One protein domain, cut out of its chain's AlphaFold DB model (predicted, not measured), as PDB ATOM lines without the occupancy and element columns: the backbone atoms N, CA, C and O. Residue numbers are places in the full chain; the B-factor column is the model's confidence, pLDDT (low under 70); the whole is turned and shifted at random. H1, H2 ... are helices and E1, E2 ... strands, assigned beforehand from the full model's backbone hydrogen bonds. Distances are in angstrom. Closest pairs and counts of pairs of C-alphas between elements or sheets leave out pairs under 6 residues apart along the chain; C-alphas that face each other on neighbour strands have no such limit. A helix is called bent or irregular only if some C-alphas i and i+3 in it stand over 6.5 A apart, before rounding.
ATOM      1  N   CYS A 442     161.904 137.236 198.487       53.09
ATOM      2  CA  CYS A 442     162.931 137.519 199.456       53.09
ATOM      3  C   CYS A 442     164.274 137.353 198.722       53.09
ATOM      4  O   CYS A 442     164.673 136.241 198.375       53.09
ATOM      5  N   SER A 443     164.925 138.467 198.390       54.28
ATOM      6  CA  SER A 443     166.249 138.504 197.761       54.28
ATOM      7  C   SER A 443     167.270 137.798 198.656       54.28
ATOM      8  O   SER A 443     168.116 137.055 198.168       54.28
ATOM      9  N   VAL A 444     167.057 137.886 199.972       53.94
ATOM     10  CA  VAL A 444     167.726 137.133 201.047       53.94
ATOM     11  C   VAL A 444     167.458 135.618 200.972       53.94
ATOM     12  O   VAL A 444     168.062 134.826 201.674       53.94
ATOM     13  N   CYS A 445     166.548 135.155 200.123       54.69
ATOM     14  CA  CYS A 445     166.202 133.746 199.975       54.69
ATOM     15  C   CYS A 445     166.793 133.133 198.693       54.69
ATOM     16  O   CYS A 445     166.574 131.950 198.408       54.69
ATOM     17  N   PHE A 446     167.604 133.899 197.963       59.38
ATOM     18  CA  PHE A 446     168.542 133.382 196.981       59.38
ATOM     19  C   PHE A 446     169.830 132.994 197.694       59.38
ATOM     20  O   PHE A 446     170.591 133.858 198.097       59.38
ATOM     21  N   GLY A 447     170.042 131.689 197.854       53.78
ATOM     22  CA  GLY A 447     171.238 131.094 198.445       53.78
ATOM     23  C   GLY A 447     172.544 131.679 197.934       53.78
ATOM     24  O   GLY A 447     173.089 131.133 196.979       53.78
ATOM     25  N   VAL A 448     173.073 132.716 198.581       52.00
ATOM     26  CA  VAL A 448     174.481 133.087 198.447       52.00
ATOM     27  C   VAL A 448     175.206 132.307 199.532       52.00
ATOM     28  O   VAL A 448     175.138 132.634 200.719       52.00
ATOM     29  N   ARG A 449     175.842 131.205 199.129       51.41
ATOM     30  CA  ARG A 449     176.812 130.535 199.993       51.41
ATOM     31  C   ARG A 449     178.024 131.453 200.092       51.41
ATOM     32  O   ARG A 449     178.578 131.839 199.064       51.41
ATOM     33  N   ARG A 450     178.416 131.819 201.314       53.88
ATOM     34  CA  ARG A 450     179.736 132.419 201.535       53.88
ATOM     35  C   ARG A 450     180.814 131.397 201.174       53.88
ATOM     36  O   ARG A 450     180.537 130.201 201.110       53.88
ATOM     37  N   GLN A 451     182.046 131.865 200.974       50.19
ATOM     38  CA  GLN A 451     183.207 130.988 200.755       50.19
ATOM     39  C   GLN A 451     183.387 129.958 201.885       50.19
ATOM     40  O   GLN A 451     183.888 128.872 201.639       50.19
ATOM     41  N   SER A 452     182.869 130.246 203.084       58.66
ATOM     42  CA  SER A 452     182.783 129.314 204.216       58.66
ATOM     43  C   SER A 452     181.776 128.163 204.040       58.66
ATOM     44  O   SER A 452     181.530 127.419 204.981       58.66
ATOM     45  N   GLY A 453     181.088 128.055 202.898       57.34
ATOM     46  CA  GLY A 453     180.005 127.088 202.675       57.34
ATOM     47  C   GLY A 453     178.697 127.420 203.407       57.34
ATOM     48  O   GLY A 453     177.642 126.874 203.070       57.34
ATOM     49  N   GLN A 454     178.727 128.363 204.352       53.44
ATOM     50  CA  GLN A 454     177.575 128.760 205.149       53.44
ATOM     51  C   GLN A 454     176.566 129.546 204.295       53.44
ATOM     52  O   GLN A 454     176.887 130.552 203.652       53.44
ATOM     53  N   LEU A 455     175.322 129.062 204.274       53.62
ATOM     54  CA  LEU A 455     174.171 129.743 203.677       53.62
ATOM     55  C   LEU A 455     173.785 130.916 204.584       53.62
ATOM     56  O   LEU A 455     173.066 130.736 205.559       53.62
ATOM     57  N   VAL A 456     174.271 132.113 204.265       52.25
ATOM     58  CA  VAL A 456     173.938 133.336 205.019       52.25
ATOM     59  C   VAL A 456     172.493 133.765 204.776       52.25
ATOM     60  O   VAL A 456     171.850 134.367 205.628       52.25
ATOM     61  N   ALA A 457     171.975 133.431 203.601       58.00
ATOM     62  CA  ALA A 457     170.706 133.903 203.092       58.00
ATOM     63  C   ALA A 457     170.322 132.963 201.943       58.00
ATOM     64  O   ALA A 457     171.112 132.816 201.012       58.00
ATOM     65  N   GLY A 458     169.187 132.253 202.017       71.38
ATOM     66  CA  GLY A 458     168.766 131.367 200.929       71.38
ATOM     67  C   GLY A 458     167.764 130.278 201.269       71.38
ATOM     68  O   GLY A 458     167.838 129.699 202.344       71.38
ATOM     69  N   HIS A 459     166.903 129.897 200.321       77.25
ATOM     70  CA  HIS A 459     166.243 128.593 200.382       77.25
ATOM     71  C   HIS A 459     167.285 127.469 200.281       77.25
ATOM     72  O   HIS A 459     168.128 127.462 199.373       77.25
ATOM     73  N   ARG A 460     167.190 126.501 201.193       78.06
ATOM     74  CA  ARG A 460     167.925 125.234 201.158       78.06
ATOM     75  C   ARG A 460     167.590 124.423 199.893       78.06
ATOM     76  O   ARG A 460     166.601 124.727 199.218       78.06
ATOM     77  N   PRO A 461     168.405 123.418 199.522       74.38
ATOM     78  CA  PRO A 461     168.126 122.528 198.387       74.38
ATOM     79  C   PRO A 461     166.720 121.910 198.438       74.38
ATOM     80  O   PRO A 461     166.011 121.909 197.439       74.38
ATOM     81  N   ASP A 462     166.300 121.538 199.640       79.75
ATOM     82  CA  ASP A 462     165.001 121.008 200.070       79.75
ATOM     83  C   ASP A 462     163.860 122.049 199.989       79.75
ATOM     84  O   ASP A 462     162.693 121.777 200.280       79.75
ATOM     85  N   GLY A 463     164.176 123.268 199.545       79.56
ATOM     86  CA  GLY A 463     163.230 124.357 199.367       79.56
ATOM     87  C   GLY A 463     162.809 125.003 200.679       79.56
ATOM     88  O   GLY A 463     161.849 125.755 200.677       79.56
ATOM     89  N   PHE A 464     163.474 124.745 201.804       84.38
ATOM     90  CA  PHE A 464     163.155 125.400 203.072       84.38
ATOM     91  C   PHE A 464     163.860 126.755 203.202       84.38
ATOM     92  O   PHE A 464     165.065 126.855 202.984       84.38
ATOM     93  N   CYS A 465     163.124 127.805 203.564       82.75
ATOM     94  CA  CYS A 465     163.675 129.118 203.874       82.75
ATOM     95  C   CYS A 465     164.022 129.203 205.369       82.75
ATOM     96  O   CYS A 465     163.100 129.208 206.184       82.75
ATOM     97  N   PRO A 466     165.303 129.346 205.755       75.00
ATOM     98  CA  PRO A 466     165.689 129.500 207.155       75.00
ATOM     99  C   PRO A 466     165.237 130.848 207.735       75.00
ATOM    100  O   PRO A 466     164.887 130.914 208.906       75.00
ATOM    101  N   VAL A 467     165.170 131.901 206.909       78.31
ATOM    102  CA  VAL A 467     164.789 133.258 207.341       78.31
ATOM    103  C   VAL A 467     163.304 133.326 207.690       78.31
ATOM    104  O   VAL A 467     162.931 133.732 208.783       78.31
ATOM    105  N   LYS A 468     162.441 132.878 206.773       81.69
ATOM    106  CA  LYS A 468     160.982 132.866 206.968       81.69
ATOM    107  C   LYS A 468     160.480 131.609 207.692       81.69
ATOM    108  O   LYS A 468     159.274 131.453 207.838       81.69
ATOM    109  N   LYS A 469     161.384 130.691 208.069       85.56
ATOM    110  CA  LYS A 469     161.103 129.381 208.686       85.56
ATOM    111  C   LYS A 469     159.962 128.604 208.004       85.56
ATOM    112  O   LYS A 469     159.184 127.920 208.661       85.56
ATOM    113  N   ARG A 470     159.855 128.703 206.673       88.19
ATOM    114  CA  ARG A 470     158.788 128.066 205.881       88.19
ATOM    115  C   ARG A 470     159.325 127.365 204.645       88.19
ATOM    116  O   ARG A 470     160.370 127.741 204.113       88.19
ATOM    117  N   LYS A 471     158.578 126.382 204.139       87.38
ATOM    118  CA  LYS A 471     158.846 125.796 202.821       87.38
ATOM    119  C   LYS A 471     158.554 126.827 201.720       87.38
ATOM    120  O   LYS A 471     157.647 127.654 201.836       87.38
ATOM    121  N   ALA A 472     159.354 126.778 200.665       85.06
ATOM    122  CA  ALA A 472     159.158 127.532 199.443       85.06
ATOM    123  C   ALA A 472     157.816 127.134 198.840       85.06
ATOM    124  O   ALA A 472     157.517 125.943 198.691       85.06
ATOM    125  N   THR A 473     157.046 128.140 198.456       88.06
ATOM    126  CA  THR A 473     155.862 127.952 197.621       88.06
ATOM    127  C   THR A 473     156.265 127.344 196.274       88.06
ATOM    128  O   THR A 473     157.424 127.420 195.852       88.06
ATOM    129  N   THR A 474     155.322 126.728 195.566       87.88
ATOM    130  CA  THR A 474     155.553 126.163 194.223       87.88
ATOM    131  C   THR A 474     156.101 127.209 193.250       87.88
ATOM    132  O   THR A 474     157.052 126.937 192.514       87.88
ATOM    133  N   GLN A 475     155.578 128.433 193.315       84.94
ATOM    134  CA  GLN A 475     156.040 129.559 192.508       84.94
ATOM    135  C   GLN A 475     157.482 129.966 192.854       84.94
ATOM    136  O   GLN A 475     158.298 130.186 191.956       84.94
ATOM    137  N   GLU A 476     157.836 129.975 194.143       82.75
ATOM    138  CA  GLU A 476     159.215 130.218 194.572       82.75
ATOM    139  C   GLU A 476     160.162 129.108 194.106       82.75
ATOM    140  O   GLU A 476     161.255 129.387 193.619       82.75
ATOM    141  N   LYS A 477     159.750 127.839 194.168       85.12
ATOM    142  CA  LYS A 477     160.559 126.731 193.642       85.12
ATOM    143  C   LYS A 477     160.811 126.873 192.135       85.12
ATOM    144  O   LYS A 477     161.951 126.684 191.700       85.12
ATOM    145  N   ARG A 478     159.787 127.241 191.349       88.31
ATOM    146  CA  ARG A 478     159.895 127.439 189.888       88.31
ATOM    147  C   ARG A 478     160.907 128.535 189.549       88.31
ATOM    148  O   ARG A 478     161.812 128.314 188.745       88.31
ATOM    149  N   GLU A 479     160.817 129.679 190.217       83.56
ATOM    150  CA  GLU A 479     161.739 130.799 189.999       83.56
ATOM    151  C   GLU A 479     163.167 130.473 190.476       83.56
ATOM    152  O   GLU A 479     164.148 130.772 189.789       83.56
ATOM    153  N   LEU A 480     163.312 129.770 191.605       83.00
ATOM    154  CA  LEU A 480     164.615 129.332 192.110       83.00
ATOM    155  C   LEU A 480     165.315 128.385 191.120       83.00
ATOM    156  O   LEU A 480     166.515 128.526 190.869       83.00
ATOM    157  N   ARG A 481     164.561 127.463 190.501       87.31
ATOM    158  CA  ARG A 481     165.052 126.582 189.429       87.31
ATOM    159  C   ARG A 481     165.496 127.391 188.209       87.31
ATOM    160  O   ARG A 481     166.621 127.196 187.743       87.31
ATOM    161  N   ARG A 482     164.672 128.341 187.747       90.69
ATOM    162  CA  ARG A 482     164.973 129.212 186.594       90.69
ATOM    163  C   ARG A 482     166.282 129.979 186.785       90.69
ATOM    164  O   ARG A 482     167.153 129.959 185.913       90.69
ATOM    165  N   ARG A 483     166.479 130.614 187.943       82.12
ATOM    166  CA  ARG A 483     167.711 131.378 188.203       82.12
ATOM    167  C   ARG A 483     168.933 130.489 188.413       82.12
ATOM    168  O   ARG A 483     170.004 130.841 187.924       82.12
ATOM    169  N   ARG A 484     168.801 129.329 189.074       84.69
ATOM    170  CA  ARG A 484     169.898 128.343 189.170       84.69
ATOM    171  C   ARG A 484     170.334 127.877 187.783       84.69
ATOM    172  O   ARG A 484     171.529 127.811 187.513       84.69
ATOM    173  N   GLN A 485     169.388 127.620 186.880       89.75
ATOM    174  CA  GLN A 485     169.696 127.273 185.494       89.75
ATOM    175  C   GLN A 485     170.402 128.426 184.766       89.75
ATOM    176  O   GLN A 485     171.412 128.190 184.105       89.75
ATOM    177  N   LYS A 486     169.944 129.677 184.939       89.12
ATOM    178  CA  LYS A 486     170.613 130.872 184.390       89.12
ATOM    179  C   LYS A 486     172.056 131.003 184.895       89.12
ATOM    180  O   LYS A 486     172.962 131.213 184.094       89.12
ATOM    181  N   MET A 487     172.286 130.812 186.197       80.94
ATOM    182  CA  MET A 487     173.623 130.825 186.800       80.94
ATOM    183  C   MET A 487     174.508 129.709 186.228       80.94
ATOM    184  O   MET A 487     175.630 129.981 185.808       80.94
ATOM    185  N   ARG A 488     174.001 128.472 186.133       87.56
ATOM    186  CA  ARG A 488     174.734 127.347 185.525       87.56
ATOM    187  C   ARG A 488     175.128 127.642 184.076       87.56
ATOM    188  O   ARG A 488     176.268 127.385 183.703       87.56
ATOM    189  N   ARG A 489     174.227 128.228 183.277       91.00
ATOM    190  CA  ARG A 489     174.522 128.655 181.895       91.00
ATOM    191  C   ARG A 489     175.620 129.727 181.854       91.00
ATOM    192  O   ARG A 489     176.530 129.619 181.041       91.00
ATOM    193  N   ALA A 490     175.581 130.711 182.755       84.06
ATOM    194  CA  ALA A 490     176.611 131.747 182.848       84.06
ATOM    195  C   ALA A 490     177.984 131.181 183.257       84.06
ATOM    196  O   ALA A 490     178.994 131.539 182.657       84.06
ATOM    197  N   ILE A 491     178.028 130.260 184.227       81.00
ATOM    198  CA  ILE A 491     179.261 129.567 184.630       81.00
ATOM    199  C   ILE A 491     179.798 128.723 183.474       81.00
ATOM    200  O   ILE A 491     180.988 128.797 183.189       81.00
ATOM    201  N   LYS A 492     178.938 127.968 182.774       86.88
ATOM    202  CA  LYS A 492     179.338 127.181 181.599       86.88
ATOM    203  C   LYS A 492     179.966 128.074 180.527       86.88
ATOM    204  O   LYS A 492     181.035 127.734 180.050       86.88
ATOM    205  N   LYS A 493     179.364 129.238 180.239       85.62
ATOM    206  CA  LYS A 493     179.898 130.229 179.285       85.62
ATOM    207  C   LYS A 493     181.264 130.794 179.701       85.62
ATOM    208  O   LYS A 493     182.086 131.063 178.839       85.62
ATOM    209  N   ARG A 494     181.511 130.974 181.005       80.75
ATOM    210  CA  ARG A 494     182.815 131.422 181.536       80.75
ATOM    211  C   ARG A 494     183.866 130.307 181.571       80.75
ATOM    212  O   ARG A 494     185.046 130.598 181.452       80.75
ATOM    213  N   LYS A 495     183.446 129.055 181.788       76.69
ATOM    214  CA  LYS A 495     184.332 127.881 181.863       76.69
ATOM    215  C   LYS A 495     184.696 127.311 180.498       76.69
ATOM    216  O   LYS A 495     185.722 126.654 180.404       76.69
ATOM    217  N   THR A 496     183.884 127.530 179.461       69.31
ATOM    218  CA  THR A 496     184.346 127.330 178.085       69.31
ATOM    219  C   THR A 496     185.479 128.318 177.854       69.31
ATOM    220  O   THR A 496     185.217 129.524 177.876       69.31
TER     221      THR A 496
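This is residues 442 to 496 of the 501 residues of an uncharacterized protein of Hondaea fermentalgiana (UniProt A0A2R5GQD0). One long helix, H1, runs on from a small head of loops, and its second half sticks out free of that head. The head, residues 442 to 473, is mostly irregular chain, with a narrow loop folded back on itself through the short strand E1 and a second small loop before the helix. The printed part has 55 residues, with one named strand and then one named helix along the chain. The class is mostly helix, though under half of the residues are in named elements. The whole is only just compact, close to loose, with a radius of gyration of the C-alphas of 12.1 A, and it spans 38 by 28 by 17 A.

Residues 442 to 454 hold no named element. Within them, residues 448 to 449 form a short antiparallel pairing with E1, residues 455 to 457, which pairs with no named strand. Residues 464 to 465 form another short antiparallel pairing, with residues 470 to 471. H1, residues 474 to 495, follows, and E1 and H1 are apart, with no C-alpha of the one within 8 A of the other. In H1, every O i to N i+4 pair is within hydrogen-bond range.

E1 begins at C-alpha 455, (174.171, 129.743, 203.677). H1 is 31.4 A long, from C-alpha 474 at (155.553, 126.163, 194.223) to C-alpha 495 at (184.332, 127.881, 181.863), and is not bent.

The two C-alphas farthest apart, those of Lys 469 and Thr 496, are 38.5 A apart. Residues 485 to 496, of which 485 to 495 belong to H1, stand free; the remaining body spans 29 by 22 by 17 A. The link from E1 to H1, 16 residues, is long. The printed part has no cut. Its mean pLDDT is 74.7, with residues 442 to 457 and residue 496 under 70.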